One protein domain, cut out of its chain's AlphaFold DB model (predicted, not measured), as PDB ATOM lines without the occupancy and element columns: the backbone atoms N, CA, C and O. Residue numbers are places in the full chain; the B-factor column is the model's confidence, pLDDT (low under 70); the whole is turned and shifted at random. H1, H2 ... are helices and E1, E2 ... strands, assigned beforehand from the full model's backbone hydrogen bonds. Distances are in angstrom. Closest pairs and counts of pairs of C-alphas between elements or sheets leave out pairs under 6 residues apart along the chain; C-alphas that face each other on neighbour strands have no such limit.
ATOM      1  N   GLY A   4      11.544  27.143  45.094       96.75
ATOM      2  CA  GLY A   4      10.076  27.215  45.010       96.75
ATOM      3  C   GLY A   4       9.596  27.905  43.731       96.75
ATOM      4  O   GLY A   4       8.841  27.312  42.974       96.75
ATOM      5  N   GLU A   5      10.145  29.083  43.431       97.56
ATOM      6  CA  GLU A   5       9.854  29.840  42.200       97.56
ATOM      7  C   GLU A   5      10.202  29.031  40.937       97.56
ATOM      8  O   GLU A   5       9.455  29.020  39.964       97.56
ATOM      9  N   ALA A   6      11.322  28.300  40.953       97.75
ATOM     10  CA  ALA A   6      11.706  27.435  39.840       97.75
ATOM     11  C   ALA A   6      10.713  26.281  39.627       97.75
ATOM     12  O   ALA A   6      10.425  25.919  38.489       97.75
ATOM     13  N   ARG A   7      10.187  25.702  40.713       97.94
ATOM     14  CA  ARG A   7       9.161  24.652  40.651       97.94
ATOM     15  C   ARG A   7       7.836  25.191  40.119       97.94
ATOM     16  O   ARG A   7       7.227  24.525  39.291       97.94
ATOM     17  N   GLU A   8       7.420  26.378  40.552       97.94
ATOM     18  CA  GLU A   8       6.223  27.057  40.035       97.94
ATOM     19  C   GLU A   8       6.338  27.286  38.525       97.94
ATOM     20  O   GLU A   8       5.474  26.839  37.773       97.94
ATOM     21  N   LEU A   9       7.464  27.846  38.069       98.19
ATOM     22  CA  LEU A   9       7.720  28.086  36.648       98.19
ATOM     23  C   LEU A   9       7.712  26.790  35.819       98.19
ATOM     24  O   LEU A   9       7.173  26.751  34.714       98.19
ATOM     25  N   ILE A  10       8.288  25.707  36.351       98.44
ATOM     26  CA  ILE A  10       8.234  24.382  35.717       98.44
ATOM     27  C   ILE A  10       6.793  23.873  35.633       98.44
ATOM     28  O   ILE A  10       6.393  23.352  34.594       98.44
ATOM     29  N   GLY A  11       6.012  24.019  36.706       98.38
ATOM     30  CA  GLY A  11       4.606  23.623  36.731       98.38
ATOM     31  C   GLY A  11       3.785  24.360  35.675       98.38
ATOM     32  O   GLY A  11       3.033  23.729  34.935       98.38
ATOM     33  N   GLU A  12       3.979  25.673  35.551       98.50
ATOM     34  CA  GLU A  12       3.343  26.498  34.520       98.50
ATOM     35  C   GLU A  12       3.740  26.061  33.108       98.50
ATOM     36  O   GLU A  12       2.869  25.888  32.254       98.50
ATOM     37  N   ALA A  13       5.032  25.822  32.869       98.38
ATOM     38  CA  ALA A  13       5.536  25.380  31.572       98.38
ATOM     39  C   ALA A  13       4.963  24.012  31.165       98.38
ATOM     40  O   ALA A  13       4.477  23.854  30.044       98.38
ATOM     41  N   VAL A  14       4.945  23.037  32.082       98.44
ATOM     42  CA  VAL A  14       4.377  21.707  31.816       98.44
ATOM     43  C   VAL A  14       2.875  21.789  31.569       98.44
ATOM     44  O   VAL A  14       2.400  21.235  30.585       98.44
ATOM     45  N   VAL A  15       2.115  22.504  32.404       98.44
ATOM     46  CA  VAL A  15       0.663  22.660  32.200       98.44
ATOM     47  C   VAL A  15       0.364  23.383  30.888       98.44
ATOM     48  O   VAL A  15      -0.550  22.982  30.168       98.44
ATOM     49  N   GLY A  16       1.141  24.414  30.548       98.31
ATOM     50  CA  GLY A  16       1.056  25.095  29.258       98.31
ATOM     51  C   GLY A  16       1.265  24.133  28.089       98.31
ATOM     52  O   GLY A  16       0.448  24.109  27.170       98.31
ATOM     53  N   ALA A  17       2.294  23.284  28.163       98.19
ATOM     54  CA  ALA A  17       2.576  22.271  27.149       98.19
ATOM     55  C   ALA A  17       1.469  21.208  27.046       98.19
ATOM     56  O   ALA A  17       1.072  20.863  25.936       98.19
ATOM     57  N   VAL A  18       0.912  20.735  28.171       98.56
ATOM     58  CA  VAL A  18      -0.225  19.794  28.159       98.56
ATOM     59  C   VAL A  18      -1.442  20.424  27.485       98.56
ATOM     60  O   VAL A  18      -2.036  19.811  26.604       98.56
ATOM     61  N   ARG A  19      -1.806  21.656  27.862       98.31
ATOM     62  CA  ARG A  19      -2.966  22.359  27.287       98.31
ATOM     63  C   ARG A  19      -2.805  22.581  25.785       98.31
ATOM     64  O   ARG A  19      -3.729  22.296  25.030       98.31
ATOM     65  N   ALA A  20      -1.638  23.066  25.362       98.00
ATOM     66  CA  ALA A  20      -1.329  23.258  23.948       98.00
ATOM     67  C   ALA A  20      -1.353  21.926  23.185       98.00
ATOM     68  O   ALA A  20      -1.902  21.853  22.091       98.00
ATOM     69  N   GLY A  21      -0.814  20.869  23.793       98.00
ATOM     70  CA  GLY A  21      -0.812  19.526  23.237       98.00
ATOM     71  C   GLY A  21      -2.213  18.940  23.056       98.00
ATOM     72  O   GLY A  21      -2.530  18.468  21.971       98.00
ATOM     73  N   PHE A  22      -3.071  19.006  24.076       98.19
ATOM     74  CA  PHE A  22      -4.455  18.534  23.963       98.19
ATOM     75  C   PHE A  22      -5.238  19.309  22.907       98.19
ATOM     76  O   PHE A  22      -5.962  18.703  22.124       98.19
ATOM     77  N   ALA A  23      -5.078  20.636  22.854       98.25
ATOM     78  CA  ALA A  23      -5.706  21.448  21.817       98.25
ATOM     79  C   ALA A  23      -5.227  21.046  20.416       98.25
ATOM     80  O   ALA A  23      -6.043  20.869  19.515       98.25
ATOM     81  N   HIS A  24      -3.919  20.839  20.251       97.94
ATOM     82  CA  HIS A  24      -3.346  20.405  18.985       97.94
ATOM     83  C   HIS A  24      -3.857  19.024  18.551       97.94
ATOM     84  O   HIS A  24      -4.286  18.878  17.412       97.94
ATOM     85  N   ASP A  25      -3.843  18.031  19.445       97.00
ATOM     86  CA  ASP A  25      -4.319  16.672  19.153       97.00
ATOM     87  C   ASP A  25      -5.821  16.667  18.820       97.00
ATOM     88  O   ASP A  25      -6.243  16.074  17.828       97.00
ATOM     89  N   TYR A  26      -6.619  17.435  19.568       97.62
ATOM     90  CA  TYR A  26      -8.047  17.628  19.308       97.62
ATOM     91  C   TYR A  26      -8.333  18.169  17.902       97.62
ATOM     92  O   TYR A  26      -9.216  17.660  17.203       97.62
ATOM     93  N   GLU A  27      -7.591  19.196  17.481       97.62
ATOM     94  CA  GLU A  27      -7.714  19.791  16.151       97.62
ATOM     95  C   GLU A  27      -7.207  18.847  15.057       97.62
ATOM     96  O   GLU A  27      -7.902  18.631  14.063       97.62
ATOM     97  N   ALA A  28      -6.026  18.254  15.246       96.81
ATOM     98  CA  ALA A  28      -5.387  17.373  14.274       96.81
ATOM     99  C   ALA A  28      -6.223  16.119  13.984       96.81
ATOM    100  O   ALA A  28      -6.298  15.675  12.837       96.81
ATOM    101  N   MET A  29      -6.884  15.576  15.007       96.25
ATOM    102  CA  MET A  29      -7.739  14.396  14.889       96.25
ATOM    103  C   MET A  29      -9.186  14.730  14.499       96.25
ATOM    104  O   MET A  29      -9.967  13.822  14.210       96.25
ATOM    105  N   GLY A  30      -9.561  16.014  14.464       96.19
ATOM    106  CA  GLY A  30     -10.904  16.449  14.082       96.19
ATOM    107  C   GLY A  30     -11.994  15.982  15.049       96.19
ATOM    108  O   GLY A  30     -13.124  15.715  14.627       96.19
ATOM    109  N   TYR A  31     -11.690  15.874  16.347       95.75
ATOM    110  CA  TYR A  31     -12.629  15.314  17.329       95.75
ATOM    111  C   TYR A  31     -13.911  16.135  17.507       95.75
ATOM    112  O   TYR A  31     -14.918  15.599  17.965       95.75
ATOM    113  N   ALA A  32     -13.917  17.399  17.078       94.06
ATOM    114  CA  ALA A  32     -15.125  18.216  17.008       94.06
ATOM    115  C   ALA A  32     -16.202  17.607  16.091       94.06
ATOM    116  O   ALA A  32     -17.392  17.680  16.390       94.06
ATOM    117  N   GLN A  33     -15.794  17.029  14.955       95.94
ATOM    118  CA  GLN A  33     -16.702  16.416  13.979       95.94
ATOM    119  C   GLN A  33     -16.768  14.897  14.139       95.94
ATOM    120  O   GLN A  33     -17.811  14.289  13.887       95.94
ATOM    121  N   HIS A  34     -15.660  14.290  14.560       94.88
ATOM    122  CA  HIS A  34     -15.498  12.847  14.660       94.88
ATOM    123  C   HIS A  34     -14.905  12.456  16.019       94.88
ATOM    124  O   HIS A  34     -13.740  12.062  16.077       94.88
ATOM    125  N   PRO A  35     -15.677  12.553  17.122       93.94
ATOM    126  CA  PRO A  35     -15.207  12.094  18.422       93.94
ATOM    127  C   PRO A  35     -14.751  10.634  18.356       93.94
ATOM    128  O   PRO A  35     -15.392   9.796  17.711       93.94
ATOM    129  N   ALA A  36     -13.661  10.321  19.051       91.50
ATOM    130  CA  ALA A  36     -13.266   8.945  19.273       91.50
ATOM    131  C   ALA A  36     -14.371   8.204  20.054       91.50
ATOM    132  O   ALA A  36     -15.058   8.801  20.891       91.50
ATOM    133  N   PRO A  37     -14.558   6.896  19.812       86.38
ATOM    134  CA  PRO A  37     -15.446   6.088  20.634       86.38
ATOM    135  C   PRO A  37     -15.035   6.159  22.105       86.38
ATOM    136  O   PRO A  37     -13.846   6.171  22.430       86.38
ATOM    137  N   GLU A  38     -16.020   6.154  23.001       79.69
ATOM    138  CA  GLU A  38     -15.725   6.015  24.421       79.69
ATOM    139  C   GLU A  38     -15.030   4.663  24.684       79.69
ATOM    140  O   GLU A  38     -15.497   3.632  24.180       79.69
ATOM    141  N   PRO A  39     -13.964   4.628  25.506       79.50
ATOM    142  CA  PRO A  39     -13.317   3.382  25.893       79.50
ATOM    143  C   PRO A  39     -14.303   2.391  26.524       79.50
ATOM    144  O   PRO A  39     -15.103   2.751  27.395       79.50
ATOM    145  N   ALA A  40     -14.219   1.116  26.126       80.06
ATOM    146  CA  ALA A  40     -15.045   0.047  26.697       80.06
ATOM    147  C   ALA A  40     -14.720  -0.201  28.181       80.06
ATOM    148  O   ALA A  40     -15.599  -0.556  28.968       80.06
ATOM    149  N   PHE A  41     -13.461   0.016  28.566       84.06
ATOM    150  CA  PHE A  41     -13.013   0.050  29.952       84.06
ATOM    151  C   PHE A  41     -12.560   1.468  30.294       84.06
ATOM    152  O   PHE A  41     -11.611   1.974  29.702       84.06
ATOM    153  N   LYS A  42     -13.230   2.099  31.261       86.12
ATOM    154  CA  LYS A  42     -12.927   3.463  31.702       86.12
ATOM    155  C   LYS A  42     -12.172   3.412  33.022       86.12
ATOM    156  O   LYS A  42     -12.757   3.083  34.056       86.12
ATOM    157  N   ALA A  43     -10.878   3.725  32.988       85.56
ATOM    158  CA  ALA A  43     -10.125   3.968  34.211       85.56
ATOM    159  C   ALA A  43     -10.641   5.242  34.915       85.56
ATOM    160  O   ALA A  43     -11.243   6.112  34.290       85.56
ATOM    161  N   GLY A  44     -10.423   5.357  36.227       90.06
ATOM    162  CA  GLY A  44     -10.816   6.554  36.976       90.06
ATOM    163  C   GLY A  44     -12.334   6.787  37.047       90.06
ATOM    164  O   GLY A  44     -13.137   5.872  36.868       90.06
ATOM    165  N   ARG A  45     -12.736   8.006  37.415       89.62
ATOM    166  CA  ARG A  45     -14.153   8.384  37.605       89.62
ATOM    167  C   ARG A  45     -14.530   9.697  36.926       89.62
ATOM    168  O   ARG A  45     -15.723   9.961  36.778       89.62
ATOM    169  N   ASP A  46     -13.551  10.507  36.533       91.06
ATOM    170  CA  ASP A  46     -13.802  11.762  35.841       91.06
ATOM    171  C   ASP A  46     -14.102  11.486  34.367       91.06
ATOM    172  O   ASP A  46     -13.285  10.942  33.624       91.06
ATOM    173  N   ARG A  47     -15.316  11.836  33.945       89.12
ATOM    174  CA  ARG A  47     -15.774  11.594  32.575       89.12
ATOM    175  C   ARG A  47     -15.084  12.497  31.562       89.12
ATOM    176  O   ARG A  47     -15.018  12.106  30.404       89.12
ATOM    177  N   SER A  48     -14.580  13.658  31.981       91.75
ATOM    178  CA  SER A  48     -13.893  14.587  31.079       91.75
ATOM    179  C   SER A  48     -12.642  13.967  30.456       91.75
ATOM    180  O   SER A  48     -12.316  14.284  29.318       91.75
ATOM    181  N   GLY A  49     -11.999  13.018  31.147       92.06
ATOM    182  CA  GLY A  49     -10.857  12.292  30.597       92.06
ATOM    183  C   GLY A  49     -11.214  11.390  29.420       92.06
ATOM    184  O   GLY A  49     -10.414  11.259  28.505       92.06
ATOM    185  N   HIS A  50     -12.433  10.846  29.386       94.00
ATOM    186  CA  HIS A  50     -12.901   9.912  28.349       94.00
ATOM    187  C   HIS A  50     -13.717  10.579  27.239       94.00
ATOM    188  O   HIS A  50     -14.254   9.886  26.378       94.00
ATOM    189  N   ASP A  51     -13.883  11.899  27.290       94.12
ATOM    190  CA  ASP A  51     -14.662  12.648  26.311       94.12
ATOM    191  C   ASP A  51     -13.728  13.345  25.317       94.12
ATOM    192  O   ASP A  51     -13.282  14.471  25.540       94.12
ATOM    193  N   SER A  52     -13.445  12.688  24.190       95.56
ATOM    194  CA  SER A  52     -12.647  13.286  23.112       95.56
ATOM    195  C   SER A  52     -13.333  14.475  22.433       95.56
ATOM    196  O   SER A  52     -12.663  15.239  21.752       95.56
ATOM    197  N   SER A  53     -14.657  14.648  22.574       95.44
ATOM    198  CA  SER A  53     -15.400  15.710  21.868       95.44
ATOM    199  C   SER A  53     -15.094  17.119  22.380       95.44
ATOM    200  O   SER A  53     -15.581  18.103  21.825       95.44
ATOM    201  N   ARG A  54     -14.275  17.235  23.430       95.25
ATOM    202  CA  ARG A  54     -13.788  18.503  23.964       95.25
ATOM    203  C   ARG A  54     -12.369  18.352  24.505       95.25
ATOM    204  O   ARG A  54     -11.975  17.275  24.938       95.25
ATOM    205  N   VAL A  55     -11.650  19.467  24.569       97.06
ATOM    206  CA  VAL A  55     -10.388  19.560  25.312       97.06
ATOM    207  C   VAL A  55     -10.709  19.743  26.801       97.06
ATOM    208  O   VAL A  55     -11.451  20.672  27.136       97.06
ATOM    209  N   PRO A  56     -10.202  18.888  27.706       96.31
ATOM    210  CA  PRO A  56     -10.462  19.035  29.131       96.31
ATOM    211  C   PRO A  56      -9.680  20.215  29.721       96.31
ATOM    212  O   PRO A  56      -8.603  20.585  29.247       96.31
ATOM    213  N   GLU A  57     -10.205  20.789  30.803       95.00
ATOM    214  CA  GLU A  57      -9.432  21.732  31.606       95.00
ATOM    215  C   GLU A  57      -8.275  21.009  32.302       95.00
ATOM    216  O   GLU A  57      -8.431  19.913  32.837       95.00
ATOM    217  N   VAL A  58      -7.108  21.651  32.332       96.56
ATOM    218  CA  VAL A  58      -5.926  21.138  33.036       96.56
ATOM    219  C   VAL A  58      -5.630  22.083  34.197       96.56
ATOM    220  O   VAL A  58      -5.294  23.244  33.935       96.56
ATOM    221  N   PRO A  59      -5.764  21.657  35.464       96.06
ATOM    222  CA  PRO A  59      -5.494  22.516  36.614       96.06
ATOM    223  C   PRO A  59      -3.986  22.762  36.788       96.06
ATOM    224  O   PRO A  59      -3.153  22.175  36.096       96.06
ATOM    225  N   ALA A  60      -3.628  23.646  37.721       97.06
ATOM    226  CA  ALA A  60      -2.231  23.879  38.074       97.06
ATOM    227  C   ALA A  60      -1.564  22.588  38.583       97.06
ATOM    228  O   ALA A  60      -2.184  21.797  39.300       97.06
ATOM    229  N   ALA A  61      -0.300  22.386  38.211       97.62
ATOM    230  CA  ALA A  61       0.459  21.215  38.622       97.62
ATOM    231  C   ALA A  61       0.962  21.337  40.065       97.62
ATOM    232  O   ALA A  61       1.313  22.420  40.534       97.62
ATOM    233  N   VAL A  62       1.069  20.195  40.742       97.69
ATOM    234  CA  VAL A  62       1.811  20.068  41.999       97.69
ATOM    235  C   VAL A  62       3.216  19.591  41.660       97.69
ATOM    236  O   VAL A  62       3.380  18.540  41.039       97.69
ATOM    237  N   VAL A  63       4.227  20.363  42.057       97.94
ATOM    238  CA  VAL A  63       5.627  20.089  41.716       97.94
ATOM    239  C   VAL A  63       6.432  19.795  42.970       97.94
ATOM    240  O   VAL A  63       6.650  20.661  43.823       97.94
ATOM    241  N   GLU A  64       6.938  18.574  43.049       96.31
ATOM    242  CA  GLU A  64       7.847  18.132  44.096       96.31
ATOM    243  C   GLU A  64       9.234  17.902  43.509       96.31
ATOM    244  O   GLU A  64       9.390  17.606  42.324       96.31
ATOM    245  N   SER A  65      10.271  18.047  44.334       93.81
ATOM    246  CA  SER A  65      11.605  17.620  43.928       93.81
ATOM    247  C   SER A  65      12.335  16.897  45.040       93.81
ATOM    248  O   SER A  65      12.247  17.283  46.207       93.81
ATOM    249  N   MET A  66      13.095  15.885  44.644       94.75
ATOM    250  CA  MET A  66      13.991  15.115  45.493       94.75
ATOM    251  C   MET A  66      15.403  15.126  44.910       94.75
ATOM    252  O   MET A  66      15.591  15.309  43.703       94.75
ATOM    253  N   ILE A  67      16.398  14.949  45.778       95.06
ATOM    254  CA  ILE A  67      17.793  14.857  45.353       95.06
ATOM    255  C   ILE A  67      18.105  13.430  44.896       95.06
ATOM    256  O   ILE A  67      17.750  12.475  45.584       95.06
ATOM    257  N   THR A  68      18.782  13.297  43.756       92.06
ATOM    258  CA  THR A  68      19.361  12.042  43.258       92.06
ATOM    259  C   THR A  68      20.743  12.300  42.665       92.06
ATOM    260  O   THR A  68      20.967  13.352  42.059       92.06
ATOM    261  N   ASP A  69      21.652  11.338  42.805       79.00
ATOM    262  CA  ASP A  69      22.976  11.389  42.178       79.00
ATOM    263  C   ASP A  69      23.075  10.499  40.923       79.00
ATOM    264  O   ASP A  69      23.969  10.704  40.101       79.00
ATOM    265  N   ASP A  70      22.120   9.584  40.714       82.00
ATOM    266  CA  ASP A  70      22.212   8.560  39.665       82.00
ATOM    267  C   ASP A  70      21.519   8.964  38.361       82.00
ATOM    268  O   ASP A  70      22.053   8.776  37.268       82.00
ATOM    269  N   SER A  71      20.289   9.479  38.440       85.25
ATOM    270  CA  SER A  71      19.450   9.682  37.251       85.25
ATOM    271  C   SER A  71      18.560  10.915  37.374       85.25
ATOM    272  O   SER A  71      17.366  10.791  37.636       85.25
ATOM    273  N   PRO A  72      19.115  12.124  37.160       93.75
ATOM    274  CA  PRO A  72      18.310  13.334  37.078       93.75
ATOM    275  C   PRO A  72      17.259  13.211  35.972       93.75
ATOM    276  O   PRO A  72      17.572  12.769  34.858       93.75
ATOM    277  N   GLY A  73      16.024  13.590  36.280       96.50
ATOM    278  CA  GLY A  73      14.854  13.265  35.475       96.50
ATOM    279  C   GLY A  73      13.577  13.929  35.985       96.50
ATOM    280  O   GLY A  73      13.511  14.424  37.110       96.50
ATOM    281  N   MET A  74      12.544  13.910  35.154       97.44
ATOM    282  CA  MET A  74      11.170  14.173  35.554       97.44
ATOM    283  C   MET A  74      10.384  12.872  35.458       97.44
ATOM    284  O   MET A  74      10.412  12.198  34.427       97.44
ATOM    285  N   TRP A  75       9.653  12.546  36.518       96.19
ATOM    286  CA  TRP A  75       8.558  11.595  36.443       96.19
ATOM    287  C   TRP A  75       7.242  12.367  36.401       96.19
ATOM    288  O   TRP A  75       6.935  13.163  37.292       96.19
ATOM    289  N   PHE A  76       6.497  12.160  35.320       97.31
ATOM    290  CA  PHE A  76       5.229  12.820  35.072       97.31
ATOM    291  C   PHE A  76       4.343  11.912  34.225       97.31
ATOM    292  O   PHE A  76       4.719  11.511  33.122       97.31
ATOM    293  N   SER A  77       3.158  11.617  34.747       95.06
ATOM    294  CA  SER A  77       2.051  11.052  33.988       95.06
ATOM    295  C   SER A  77       0.771  11.692  34.505       95.06
ATOM    296  O   SER A  77       0.442  11.578  35.685       95.06
ATOM    297  N   HIS A  78       0.074  12.400  33.627       97.12
ATOM    298  CA  HIS A  78      -1.217  12.991  33.909       97.12
ATOM    299  C   HIS A  78      -2.276  12.287  33.078       97.12
ATOM    300  O   HIS A  78      -2.139  12.120  31.871       97.12
ATOM    301  N   LYS A  79      -3.320  11.856  33.765       96.06
ATOM    302  CA  LYS A  79      -4.414  11.061  33.237       96.06
ATOM    303  C   LYS A  79      -5.685  11.705  33.761       96.06
ATOM    304  O   LYS A  79      -5.921  11.699  34.976       96.06
ATOM    305  N   VAL A  80      -6.406  12.383  32.871       96.62
ATOM    306  CA  VAL A  80      -7.488  13.307  33.242       96.62
ATOM    307  C   VAL A  80      -8.611  12.567  33.972       96.62
ATOM    308  O   VAL A  80      -9.222  13.105  34.889       96.62
ATOM    309  N   GLU A  81      -8.828  11.293  33.658       94.69
ATOM    310  CA  GLU A  81      -9.885  10.463  34.227       94.69
ATOM    311  C   GLU A  81      -9.772  10.223  35.744       94.69
ATOM    312  O   GLU A  81     -10.746   9.823  36.396       94.69
ATOM    313  N   TYR A  82      -8.607  10.485  36.343       94.12
ATOM    314  CA  TYR A  82      -8.425  10.424  37.795       94.12
ATOM    315  C   TYR A  82      -8.821  11.720  38.522       94.12
ATOM    316  O   TYR A  82      -8.882  11.709  39.752       94.12
ATOM    317  N   GLY A  83      -9.113  12.811  37.800       91.94
ATOM    318  CA  GLY A  83      -9.669  14.063  38.340       91.94
ATOM    319  C   GLY A  83      -8.743  14.858  39.274       91.94
ATOM    320  O   GLY A  83      -9.172  15.831  39.892       91.94
ATOM    321  N   GLY A  84      -7.486  14.436  39.424       92.75
ATOM    322  CA  GLY A  84      -6.480  15.102  40.251       92.75
ATOM    323  C   GLY A  84      -5.606  16.072  39.453       92.75
ATOM    324  O   GLY A  84      -5.522  15.963  38.225       92.75
ATOM    325  N   PRO A  85      -4.909  17.005  40.127       95.75
ATOM    326  CA  PRO A  85      -3.962  17.871  39.448       95.75
ATOM    327  C   PRO A  85      -2.790  17.073  38.853       95.75
ATOM    328  O   PRO A  85      -2.420  16.027  39.397       95.75
ATOM    329  N   PRO A  86      -2.167  17.558  37.765       96.69
ATOM    330  CA  PRO A  86      -0.932  16.979  37.257       96.69
ATOM    331  C   PRO A  86       0.146  16.981  38.354       96.69
ATOM    332  O   PRO A  86       0.469  18.029  38.912       96.69
ATOM    333  N   MET A  87       0.696  15.810  38.682       97.62
ATOM    334  CA  MET A  87       1.763  15.677  39.679       97.62
ATOM    335  C   MET A  87       3.109  15.492  38.990       97.62
ATOM    336  O   MET A  87       3.296  14.543  38.229       97.62
ATOM    337  N   ILE A  88       4.044  16.392  39.273       98.31
ATOM    338  CA  ILE A  88       5.386  16.408  38.695       98.31
ATOM    339  C   ILE A  88       6.382  16.080  39.800       98.31
ATOM    340  O   ILE A  88       6.513  16.827  40.771       98.31
ATOM    341  N   GLN A  89       7.115  14.984  39.633       97.56
ATOM    342  CA  GLN A  89       8.207  14.612  40.524       97.56
ATOM    343  C   GLN A  89       9.537  14.846  39.818       97.56
ATOM    344  O   GLN A  89       9.909  14.137  38.883       97.56
ATOM    345  N   LEU A  90      10.263  15.862  40.271       97.31
ATOM    346  CA  LEU A  90      11.600  16.173  39.790       97.31
ATOM    347  C   LEU A  90      12.634  15.388  40.601       97.31
ATOM    348  O   LEU A  90      12.709  15.502  41.824       97.31
ATOM    349  N   GLN A  91      13.486  14.645  39.916       96.12
ATOM    350  CA  GLN A  91      14.692  14.065  40.487       96.12
ATOM    351  C   GLN A  91      15.871  14.893  39.987       96.12
ATOM    352  O   GLN A  91      16.143  14.935  38.790       96.12
ATOM    353  N   VAL A  92      16.545  15.610  40.882       95.81
ATOM    354  CA  VAL A  92      17.596  16.568  40.504       95.81
ATOM    355  C   VAL A  92      18.849  16.372  41.343       95.81
ATOM    356  O   VAL A  92      18.780  15.890  42.468       95.81
ATOM    357  N   ARG A  93      20.011  16.776  40.831       95.12
ATOM    358  CA  ARG A  93      21.256  16.721  41.613       95.12
ATOM    359  C   ARG A  93      21.235  17.717  42.769       95.12
ATOM    360  O   ARG A  93      20.603  18.772  42.684       95.12
ATOM    361  N   SER A  94      22.036  17.461  43.803       94.69
ATOM    362  CA  SER A  94      22.242  18.387  44.937       94.69
ATOM    363  C   SER A  94      22.658  19.804  44.505       94.69
ATOM    364  O   SER A  94      22.307  20.795  45.144       94.69
ATOM    365  N   ILE A  95      23.357  19.918  43.373       94.25
ATOM    366  CA  ILE A  95      23.829  21.180  42.790       94.25
ATOM    367  C   ILE A  95      22.788  21.911  41.927       94.25
ATOM    368  O   ILE A  95      23.039  23.050  41.526       94.25
ATOM    369  N   TRP A  96      21.627  21.306  41.657       96.12
ATOM    370  CA  TRP A  96      20.613  21.847  40.742       96.12
ATOM    371  C   TRP A  96      20.124  23.231  41.164       96.12
ATOM    372  O   TRP A  96      20.034  24.141  40.341       96.12
ATOM    373  N   ALA A  97      19.910  23.446  42.464       95.75
ATOM    374  CA  ALA A  97      19.493  24.749  42.976       95.75
ATOM    375  C   ALA A  97      20.489  25.866  42.613       95.75
ATOM    376  O   ALA A  97      20.085  26.977  42.290       95.75
ATOM    377  N   ARG A  98      21.795  25.570  42.623       95.31
ATOM    378  CA  ARG A  98      22.853  26.536  42.293       95.31
ATOM    379  C   ARG A  98      23.062  26.683  40.788       95.31
ATOM    380  O   ARG A  98      23.415  27.765  40.333       95.31
ATOM    381  N   GLN A  99      22.925  25.596  40.036       94.75
ATOM    382  CA  GLN A  99      23.282  25.550  38.618       94.75
ATOM    383  C   GLN A  99      22.122  25.865  37.677       94.75
ATOM    384  O   GLN A  99      22.364  26.391  36.598       94.75
ATOM    385  N   VAL A 100      20.891  25.570  38.086       96.00
ATOM    386  CA  VAL A 100      19.686  25.721  37.265       96.00
ATOM    387  C   VAL A 100      18.759  26.771  37.863       96.00
ATOM    388  O   VAL A 100      18.493  27.782  37.218       96.00
ATOM    389  N   ALA A 101      18.311  26.587  39.110       94.88
ATOM    390  CA  ALA A 101      17.320  27.487  39.704       94.88
ATOM    391  C   ALA A 101      17.882  28.894  39.943       94.88
ATOM    392  O   ALA A 101      17.347  29.866  39.422       94.88
ATOM    393  N   ALA A 102      18.981  29.030  40.694       95.06
ATOM    394  CA  ALA A 102      19.528  30.338  41.051       95.06
ATOM    395  C   ALA A 102      19.812  31.234  39.829       95.06
ATOM    396  O   ALA A 102      19.366  32.386  39.871       95.06
ATOM    397  N   PRO A 103      20.435  30.729  38.743       93.12
ATOM    398  CA  PRO A 103      20.696  31.508  37.535       93.12
ATOM    399  C   PRO A 103      19.474  31.731  36.628       93.12
ATOM    400  O   PRO A 103      19.583  32.502  35.683       93.12
ATOM    401  N   GLY A 104      18.331  31.089  36.899       94.50
ATOM    402  CA  GLY A 104      17.102  31.264  36.117       94.50
ATOM    403  C   GLY A 104      16.972  30.346  34.898       94.50
ATOM    404  O   GLY A 104      16.242  30.675  33.973       94.50
ATOM    405  N   TRP A 105      17.638  29.188  34.892       95.69
ATOM    406  CA  TRP A 105      17.580  28.212  33.795       95.69
ATOM    407  C   TRP A 105      16.516  27.130  33.976       95.69
ATOM    408  O   TRP A 105      16.525  26.160  33.233       95.69
ATOM    409  N   ALA A 106      15.630  27.248  34.968       97.06
ATOM    410  CA  ALA A 106      14.646  26.211  35.302       97.06
ATOM    411  C   ALA A 106      13.712  25.849  34.137       97.06
ATOM    412  O   ALA A 106      13.263  24.706  34.049       97.06
ATOM    413  N   VAL A 107      13.465  26.800  33.234       97.50
ATOM    414  CA  VAL A 107      12.749  26.590  31.977       97.50
ATOM    415  C   VAL A 107      13.547  27.226  30.843       97.50
ATOM    416  O   VAL A 107      13.920  28.394  30.930       97.50
ATOM    417  N   LEU A 108      13.798  26.462  29.782       96.44
ATOM    418  CA  LEU A 108      14.412  26.930  28.540       96.44
ATOM    419  C   LEU A 108      13.512  26.539  27.376       96.44
ATOM    420  O   LEU A 108      13.107  25.383  27.287       96.44
ATOM    421  N   ASP A 109      13.197  27.495  26.501       94.56
ATOM    422  CA  ASP A 109      12.342  27.265  25.329       94.56
ATOM    423  C   ASP A 109      11.036  26.518  25.684       94.56
ATOM    424  O   ASP A 109      10.685  25.498  25.094       94.56
ATOM    425  N   GLY A 110      10.383  26.961  26.769       95.12
ATOM    426  CA  GLY A 110       9.145  26.370  27.293       95.12
ATOM    427  C   GLY A 110       9.280  24.982  27.935       95.12
ATOM    428  O   GLY A 110       8.273  24.416  28.348       95.12
ATOM    429  N   ARG A 111      10.491  24.423  28.053       96.62
ATOM    430  CA  ARG A 111      10.731  23.077  28.597       96.62
ATOM    431  C   ARG A 111      11.463  23.133  29.932       96.62
ATOM    432  O   ARG A 111      12.390  23.921  30.117       96.62
ATOM    433  N   ALA A 112      11.065  22.267  30.859       97.62
ATOM    434  CA  ALA A 112      11.689  22.171  32.174       97.62
ATOM    435  C   ALA A 112      13.119  21.627  32.068       97.62
ATOM    436  O   ALA A 112      13.337  20.584  31.450       97.62
ATOM    437  N   VAL A 113      14.080  22.294  32.709       97.75
ATOM    438  CA  VAL A 113      15.486  21.869  32.760       97.75
ATOM    439  C   VAL A 113      15.768  21.101  34.047       97.75
ATOM    440  O   VAL A 113      15.628  21.601  35.164       97.75
ATOM    441  N   LEU A 114      16.220  19.866  33.876       96.81
ATOM    442  CA  LEU A 114      16.408  18.878  34.936       96.81
ATOM    443  C   LEU A 114      17.869  18.780  35.372       96.81
ATOM    444  O   LEU A 114      18.151  18.474  36.527       96.81
ATOM    445  N   ASP A 115      18.796  19.058  34.454       96.50
ATOM    446  CA  ASP A 115      20.231  19.080  34.726       96.50
ATOM    447  C   ASP A 115      20.989  19.874  33.653       96.50
ATOM    448  O   ASP A 115      20.532  19.974  32.509       96.50
ATOM    449  N   VAL A 116      22.173  20.389  33.995       96.75
ATOM    450  CA  VAL A 116      23.111  20.956  33.013       96.75
ATOM    451  C   VAL A 116      24.244  19.968  32.784       96.75
ATOM    452  O   VAL A 116      25.037  19.690  33.679       96.75
ATOM    453  N   LEU A 117      24.342  19.471  31.555       95.75
ATOM    454  CA  LEU A 117      25.271  18.408  31.178       95.75
ATOM    455  C   LEU A 117      26.604  18.956  30.662       95.75
ATOM    456  O   LEU A 117      27.632  18.294  30.782       95.75
ATOM    457  N   ALA A 118      26.592  20.155  30.077       97.06
ATOM    458  CA  ALA A 118      27.794  20.835  29.613       97.06
ATOM    459  C   ALA A 118      27.618  22.358  29.622       97.06
ATOM    460  O   ALA A 118      26.517  22.875  29.406       97.06
ATOM    461  N   TRP A 119      28.730  23.060  29.826       97.25
ATOM    462  CA  TRP A 119      28.814  24.517  29.906       97.25
ATOM    463  C   TRP A 119      29.663  25.080  28.767       97.25
ATOM    464  O   TRP A 119      30.628  24.446  28.342       97.25
ATOM    465  N   ASP A 120      29.321  26.282  28.310       95.38
ATOM    466  CA  ASP A 120      30.240  27.144  27.575       95.38
ATOM    467  C   ASP A 120      31.126  27.884  28.581       95.38
ATOM    468  O   ASP A 120      30.669  28.796  29.276       95.38
ATOM    469  N   GLU A 121      32.384  27.460  28.673       93.81
ATOM    470  CA  GLU A 121      33.393  28.064  29.550       93.81
ATOM    471  C   GLU A 121      34.077  29.288  28.902       93.81
ATOM    472  O   GLU A 121      34.906  29.938  29.535       93.81
ATOM    473  N   THR A 122      33.752  29.625  27.646       92.81
ATOM    474  CA  THR A 122      34.339  30.780  26.937       92.81
ATOM    475  C   THR A 122      33.635  32.103  27.249       92.81
ATOM    476  O   THR A 122      34.181  33.175  26.979       92.81
ATOM    477  N   VAL A 123      32.447  32.044  27.858       89.25
ATOM    478  CA  VAL A 123      31.623  33.206  28.216       89.25
ATOM    479  C   VAL A 123      31.468  33.339  29.732       89.25
ATOM    480  O   VAL A 123      31.415  32.349  30.458       89.25
ATOM    481  N   SER A 124      31.365  34.580  30.225       89.50
ATOM    482  CA  SER A 124      31.145  34.874  31.647       89.50
ATOM    483  C   SER A 124      29.934  35.802  31.840       89.50
ATOM    484  O   SER A 124      29.919  36.889  31.258       89.50
ATOM    485  N   PRO A 125      28.921  35.412  32.642       87.62
ATOM    486  CA  PRO A 125      28.806  34.123  33.326       87.62
ATOM    487  C   PRO A 125      28.618  32.965  32.332       87.62
ATOM    488  O   PRO A 125      27.992  33.141  31.285       87.62
ATOM    489  N   ARG A 126      29.143  31.783  32.686       91.94
ATOM    490  CA  ARG A 126      29.007  30.569  31.870       91.94
ATOM    491  C   ARG A 126      27.541  30.245  31.594       91.94
ATOM    492  O   ARG A 126      26.682  30.421  32.465       91.94
ATOM    493  N   ARG A 127      27.262  29.724  30.402       94.75
ATOM    494  CA  ARG A 127      25.908  29.368  29.951       94.75
ATOM    495  C   ARG A 127      25.833  27.879  29.601       94.75
ATOM    496  O   ARG A 127      26.839  27.322  29.164       94.75
ATOM    497  N   PRO A 128      24.698  27.195  29.820       97.19
ATOM    498  CA  PRO A 128      24.568  25.790  29.447       97.19
ATOM    499  C   PRO A 128      24.596  25.626  27.921       97.19
ATOM    500  O   PRO A 128      23.903  26.353  27.219       97.19
ATOM    501  N   VAL A 129      25.351  24.653  27.405       97.56
ATOM    502  CA  VAL A 129      25.341  24.263  25.970       97.56
ATOM    503  C   VAL A 129      24.670  22.916  25.739       97.56
ATOM    504  O   VAL A 129      24.301  22.574  24.616       97.56
ATOM    505  N   ARG A 130      24.498  22.141  26.810       97.94
ATOM    506  CA  ARG A 130      23.743  20.894  26.803       97.94
ATOM    507  C   ARG A 130      23.024  20.734  28.130       97.94
ATOM    508  O   ARG A 130      23.635  20.893  29.188       97.94
ATOM    509  N   VAL A 131      21.748  20.391  28.067       97.75
ATOM    510  CA  VAL A 131      20.893  20.192  29.238       97.75
ATOM    511  C   VAL A 131      20.146  18.880  29.122       97.75
ATOM    512  O   VAL A 131      19.940  18.376  28.021       97.75
ATOM    513  N   ARG A 132      19.713  18.349  30.261       97.50
ATOM    514  CA  ARG A 132      18.602  17.408  30.285       97.50
ATOM    515  C   ARG A 132      17.313  18.195  30.466       97.50
ATOM    516  O   ARG A 132      17.205  18.948  31.433       97.50
ATOM    517  N   ALA A 133      16.362  18.021  29.562       97.38
ATOM    518  CA  ALA A 133      15.065  18.682  29.590       97.38
ATOM    519  C   ALA A 133      13.921  17.662  29.533       97.38
ATOM    520  O   ALA A 133      14.098  16.555  29.024       97.38
ATOM    521  N   ALA A 134      12.755  18.040  30.052       96.94
ATOM    522  CA  ALA A 134      11.525  17.269  29.891       96.94
ATOM    523  C   ALA A 134      10.730  17.789  28.688       96.94
ATOM    524  O   ALA A 134      10.375  18.969  28.635       96.94
ATOM    525  N   LEU A 135      10.430  16.899  27.748       95.88
ATOM    526  CA  LEU A 135       9.423  17.102  26.715       95.88
ATOM    527  C   LEU A 135       8.106  16.528  27.226       95.88
ATOM    528  O   LEU A 135       8.094  15.493  27.885       95.88
ATOM    529  N   ILE A 136       7.001  17.195  26.916       97.56
ATOM    530  CA  ILE A 136       5.672  16.717  27.284       97.56
ATOM    531  C   ILE A 136       5.025  16.109  26.048       97.56
ATOM    532  O   ILE A 136       4.774  16.802  25.065       97.56
ATOM    533  N   CYS A 137       4.771  14.810  26.118       96.75
ATOM    534  CA  CYS A 137       4.011  14.076  25.124       96.75
ATOM    535  C   CYS A 137       2.549  14.034  25.555       96.75
ATOM    536  O   CYS A 137       2.242  13.856  26.736       96.75
ATOM    537  N   VAL A 138       1.661  14.199  24.586       97.00
ATOM    538  CA  VAL A 138       0.212  14.246  24.767       97.00
ATOM    539  C   VAL A 138      -0.453  13.362  23.726       97.00
ATOM    540  O   VAL A 138       0.022  13.284  22.594       97.00
ATOM    541  N   ASP A 139      -1.537  12.705  24.112       94.50
ATOM    542  CA  ASP A 139      -2.361  11.914  23.206       94.50
ATOM    543  C   ASP A 139      -3.735  11.625  23.826       94.50
ATOM    544  O   ASP A 139      -3.906  11.661  25.052       94.50
ATOM    545  N   TYR A 140      -4.707  11.300  22.973       94.06
ATOM    546  CA  TYR A 140      -5.943  10.643  23.384       94.06
ATOM    547  C   TYR A 140      -5.841   9.113  23.226       94.06
ATOM    548  O   TYR A 140      -5.807   8.564  22.123       94.06
ATOM    549  N   ASP A 141      -5.847   8.397  24.349       91.44
ATOM    550  CA  ASP A 141      -5.830   6.934  24.412       91.44
ATOM    551  C   ASP A 141      -7.256   6.361  24.399       91.44
ATOM    552  O   ASP A 141      -7.882   6.165  25.443       91.44
ATOM    553  N   ALA A 142      -7.759   6.027  23.207       86.81
ATOM    554  CA  ALA A 142      -9.081   5.418  23.029       86.81
ATOM    555  C   ALA A 142      -9.220   4.000  23.630       86.81
ATOM    556  O   ALA A 142     -10.311   3.428  23.613       86.81
ATOM    557  N   GLY A 143      -8.138   3.406  24.146       85.25
ATOM    558  CA  GLY A 143      -8.160   2.083  24.757       85.25
ATOM    559  C   GLY A 143      -8.717   2.088  26.179       85.25
ATOM    560  O   GLY A 143      -9.627   1.317  26.483       85.25
ATOM    561  N   MET A 144      -8.157   2.926  27.058       86.81
ATOM    562  CA  MET A 144      -8.469   2.886  28.499       86.81
ATOM    563  C   MET A 144      -8.492   4.245  29.201       86.81
ATOM    564  O   MET A 144      -9.248   4.408  30.163       86.81
ATOM    565  N   HIS A 145      -7.629   5.176  28.797       89.75
ATOM    566  CA  HIS A 145      -7.330   6.369  29.594       89.75
ATOM    567  C   HIS A 145      -7.948   7.659  29.040       89.75
ATOM    568  O   HIS A 145      -8.224   8.570  29.811       89.75
ATOM    569  N   GLY A 146      -8.199   7.737  27.733       94.06
ATOM    570  CA  GLY A 146      -8.588   8.978  27.073       94.06
ATOM    571  C   GLY A 146      -7.457  10.011  27.112       94.06
ATOM    572  O   GLY A 146      -6.307   9.666  26.834       94.06
ATOM    573  N   TRP A 147      -7.760  11.267  27.440       96.38
ATOM    574  CA  TRP A 147      -6.786  12.363  27.470       96.38
ATOM    575  C   TRP A 147      -5.671  12.126  28.492       96.38
ATOM    576  O   TRP A 147      -5.904  12.096  29.707       96.38
ATOM    577  N   ARG A 148      -4.432  12.023  28.006       96.31
ATOM    578  CA  ARG A 148      -3.265  11.801  28.861       96.31
ATOM    579  C   ARG A 148      -2.029  12.547  28.382       96.31
ATOM    580  O   ARG A 148      -1.845  12.819  27.201       96.31
ATOM    581  N   ALA A 149      -1.147  12.824  29.330       98.06
ATOM    582  CA  ALA A 149       0.158  13.403  29.079       98.06
ATOM    583  C   ALA A 149       1.234  12.688  29.896       98.06
ATOM    584  O   ALA A 149       0.972  12.172  30.985       98.06
ATOM    585  N   HIS A 150       2.457  12.665  29.389       97.56
ATOM    586  CA  HIS A 150       3.606  12.107  30.093       97.56
ATOM    587  C   HIS A 150       4.893  12.830  29.698       97.56
ATOM    588  O   HIS A 150       4.953  13.477  28.654       97.56
ATOM    589  N   ALA A 151       5.912  12.754  30.555       97.25
ATOM    590  CA  ALA A 151       7.213  13.338  30.251       97.25
ATOM    591  C   ALA A 151       8.119  12.349  29.513       97.25
ATOM    592  O   ALA A 151       8.198  11.173  29.872       97.25
ATOM    593  N   ASP A 152       8.863  12.875  28.548       96.19
ATOM    594  CA  ASP A 152      10.014  12.245  27.917       96.19
ATOM    595  C   ASP A 152      11.271  13.066  28.245       96.19
ATOM    596  O   ASP A 152      11.362  14.257  27.940       96.19
ATOM    597  N   ASN A 153      12.239  12.447  28.918       96.44
ATOM    598  CA  ASN A 153      13.455  13.120  29.364       96.44
ATOM    599  C   ASN A 153      14.527  13.016  28.277       96.44
ATOM    600  O   ASN A 153      15.009  11.919  27.989       96.44
ATOM    601  N   ARG A 154      14.964  14.151  27.727       96.19
ATOM    602  CA  ARG A 154      15.964  14.185  26.654       96.19
ATOM    603  C   ARG A 154      17.159  15.050  26.988       96.19
ATOM    604  O   ARG A 154      17.048  16.102  27.613       96.19
ATOM    605  N   ASP A 155      18.312  14.614  26.507       97.50
ATOM    606  CA  ASP A 155      19.515  15.428  26.489       97.50
ATOM    607  C   ASP A 155      19.513  16.276  25.212       97.50
ATOM    608  O   ASP A 155      19.679  15.745  24.115       97.50
ATOM    609  N   LEU A 156      19.362  17.590  25.350       97.50
ATOM    610  CA  LEU A 156      19.260  18.521  24.228       97.50
ATOM    611  C   LEU A 156      20.430  19.502  24.211       97.50
ATOM    612  O   LEU A 156      20.990  19.864  25.253       97.50
ATOM    613  N   ARG A 157      20.797  19.944  23.008       97.94
ATOM    614  CA  ARG A 157      21.728  21.063  22.831       97.94
ATOM    615  C   ARG A 157      20.990  22.378  23.049       97.94
ATOM    616  O   ARG A 157      19.823  22.502  22.687       97.94
ATOM    617  N   VAL A 158      21.700  23.355  23.602       97.81
ATOM    618  CA  VAL A 158      21.209  24.726  23.761       97.81
ATOM    619  C   VAL A 158      21.929  25.606  22.749       97.81
ATOM    620  O   VAL A 158      23.158  25.702  22.775       97.81
ATOM    621  N   ALA A 159      21.172  26.235  21.858       96.38
ATOM    622  CA  ALA A 159      21.674  27.295  20.999       96.38
ATOM    623  C   ALA A 159      21.420  28.649  21.666       96.38
ATOM    624  O   ALA A 159      20.389  28.856  22.304       96.38
ATOM    625  N   TRP A 160      22.372  29.567  21.524       94.75
ATOM    626  CA  TRP A 160      22.280  30.914  22.078       94.75
ATOM    627  C   TRP A 160      22.299  31.934  20.953       94.75
ATOM    628  O   TRP A 160      23.194  31.907  20.107       94.75
ATOM    629  N   SER A 161      21.334  32.848  20.965       92.81
ATOM    630  CA  SER A 161      21.378  34.020  20.098       92.81
ATOM    631  C   SER A 161      22.461  35.008  20.571       92.81
ATOM    632  O   SER A 161      22.865  34.965  21.743       92.81
ATOM    633  N   PRO A 162      22.917  35.934  19.706       89.12
ATOM    634  CA  PRO A 162      23.813  37.022  20.108       89.12
ATOM    635  C   PRO A 162      23.263  37.866  21.271       89.12
ATOM    636  O   PRO A 162      24.021  38.323  22.124       89.12
ATOM    637  N   GLU A 163      21.940  38.017  21.349       89.56
ATOM    638  CA  GLU A 163      21.220  38.733  22.412       89.56
ATOM    639  C   GLU A 163      21.125  37.920  23.715       89.56
ATOM    640  O   GLU A 163      20.658  38.421  24.736       89.56
ATOM    641  N   GLY A 164      21.587  36.667  23.705       87.38
ATOM    642  CA  GLY A 164      21.578  35.781  24.861       87.38
ATOM    643  C   GLY A 164      20.251  35.073  25.101       87.38
ATOM    644  O   GLY A 164      19.994  34.663  26.230       87.38
ATOM    645  N   VAL A 165      19.431  34.893  24.066       91.19
ATOM    646  CA  VAL A 165      18.222  34.064  24.142       91.19
ATOM    647  C   VAL A 165      18.594  32.606  23.882       91.19
ATOM    648  O   VAL A 165      19.265  32.305  22.896       91.19
ATOM    649  N   ALA A 166      18.170  31.706  24.769       94.25
ATOM    650  CA  ALA A 166      18.392  30.271  24.637       94.25
ATOM    651  C   ALA A 166      17.242  29.587  23.892       94.25
ATOM    652  O   ALA A 166      16.078  29.779  24.244       94.25
ATOM    653  N   THR A 167      17.580  28.728  22.934       96.00
ATOM    654  CA  THR A 167      16.648  27.811  22.269       96.00
ATOM    655  C   THR A 167      17.147  26.375  22.384       96.00
ATOM    656  O   THR A 167      18.356  26.120  22.431       96.00
ATOM    657  N   LEU A 168      16.221  25.421  22.465       96.38
ATOM    658  CA  LEU A 168      16.564  24.005  22.503       96.38
ATOM    659  C   LEU A 168      16.565  23.446  21.082       96.38
ATOM    660  O   LEU A 168      15.624  23.642  20.321       96.38
ATOM    661  N   VAL A 169      17.650  22.764  20.721       95.69
ATOM    662  CA  VAL A 169      17.789  22.137  19.404       95.69
ATOM    663  C   VAL A 169      17.259  20.712  19.502       95.69
ATOM    664  O   VAL A 169      17.892  19.862  20.136       95.69
ATOM    665  N   GLU A 170      16.095  20.481  18.899       84.88
ATOM    666  CA  GLU A 170      15.522  19.143  18.729       84.88
ATOM    667  C   GLU A 170      16.400  18.298  17.781       84.88
ATOM    668  O   GLU A 170      17.033  18.861  16.879       84.88
TER     669      GLU A 170
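Overview. This is residues 4 to 170 of the 171 residues of an uncharacterized protein of Streptomyces sp. GP55 (UniProt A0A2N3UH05). A long, twisted sheet of seven strands has the long helix H1 packed over one face, and no named helix covers the other face. The long hairpin of E5 and E6 makes the middle of the sheet; two short helices, H2 and H3, lie on the same face as H1, and a long loop, residues 29 to 46, lies beyond the H2 end. The printed part has 167 residues, in the order H1, H2, E1, E2, E3, H3, E4, E5, E6, E7. The sheet is branched and mixed, with E1 and E3 parallel and the other neighbour pairs antiparallel, and the class is mixed, helices and strands. The whole is compact, with a radius of gyration of the C-alphas of 17.7 A, yet elongated in outline, spanning 57 by 32 by 24 A.

Arrangement. E5, residues 127 to 141, and E6, residues 146 to 160, form a hairpin at 161 degrees between directions, with N 135 and O 152 at 2.8 A. E5 bends by 56 degrees at residue 130, and E6 by 72 degrees at residue 155. E4, residues 111 to 120, and E5 form a hairpin too, with N 114 and O 132 at 2.8 A; E4 bends by 86 degrees at residue 114. E7, residues 166 to 169, forms a hairpin with E6, with N 167 and O 159 at 2.9 A. E4, E5, E6 and E7 are a meander, each strand the antiparallel neighbour of the one before. E2, residues 73 to 79, and E7 lie on one side of E6, and E5 on the other side. E2 is antiparallel to E6, with N 78 and O 149 at 2.8 A. E3, residues 87 to 92, forms a hairpin with E2, with N 75 and O 89 at 2.9 A. The edge strand E1, residues 62 to 67, is parallel to E3, with N 64 and O 88 at 2.9 A. H1, residues 4 to 28, is on the sheet; its closest C-alphas to E4 are those of Ile 10 and Ala 112, 5.4 A, its closest to E5 those of Gly 21 and Val 138, 5.6 A, and its closest to E1 those of Arg 7 and Val 63, 5.9 A. H3, residues 96 to 101, is on the same face at a height over the sheet of 5.3 A; its closest C-alphas to E4 are those of Trp 96 and Asp 115, 6.6 A. H1 and H3 are close but not clearly touching: the C-alphas of Ala 6 and Ala 101 are 5.6 A apart. H2, residues 47 to 50, is on that face too, over none of the strands; its closest C-alphas to E6 are those of His 50 and Gly 146, 4.6 A. Every O i to N i+4 pair is within hydrogen-bond range in H1, and 1 of 2 in H3; H2 is too short for such a pair.

Along the chain. E5 measures 39.3 A from first to last C-alpha, E6 38.2 A, and E4 20.0 A. E2 measures 19.5 A, E1 17.1 A, E3 15.9 A and E7 9.7 A. H1 is 35.8 A long, H3 6.6 A and H2 5.4 A. H1 begins at C-alpha 4, (10.076, 27.215, 45.010), E5 begins at C-alpha 127, (25.908, 29.368, 29.951), and E7 ends at C-alpha 169, (17.789, 22.137, 19.404).

Size, cuts and confidence. The two C-alphas farthest apart, those of Ala 40 and Thr 122, are 58.2 A apart. The printed part has no cut. The links from H1 to H2, 18 residues, and from H2 to E1, 11 residues, are long. The mean pLDDT of the printed part is 94.6, and no printed residue is under 70.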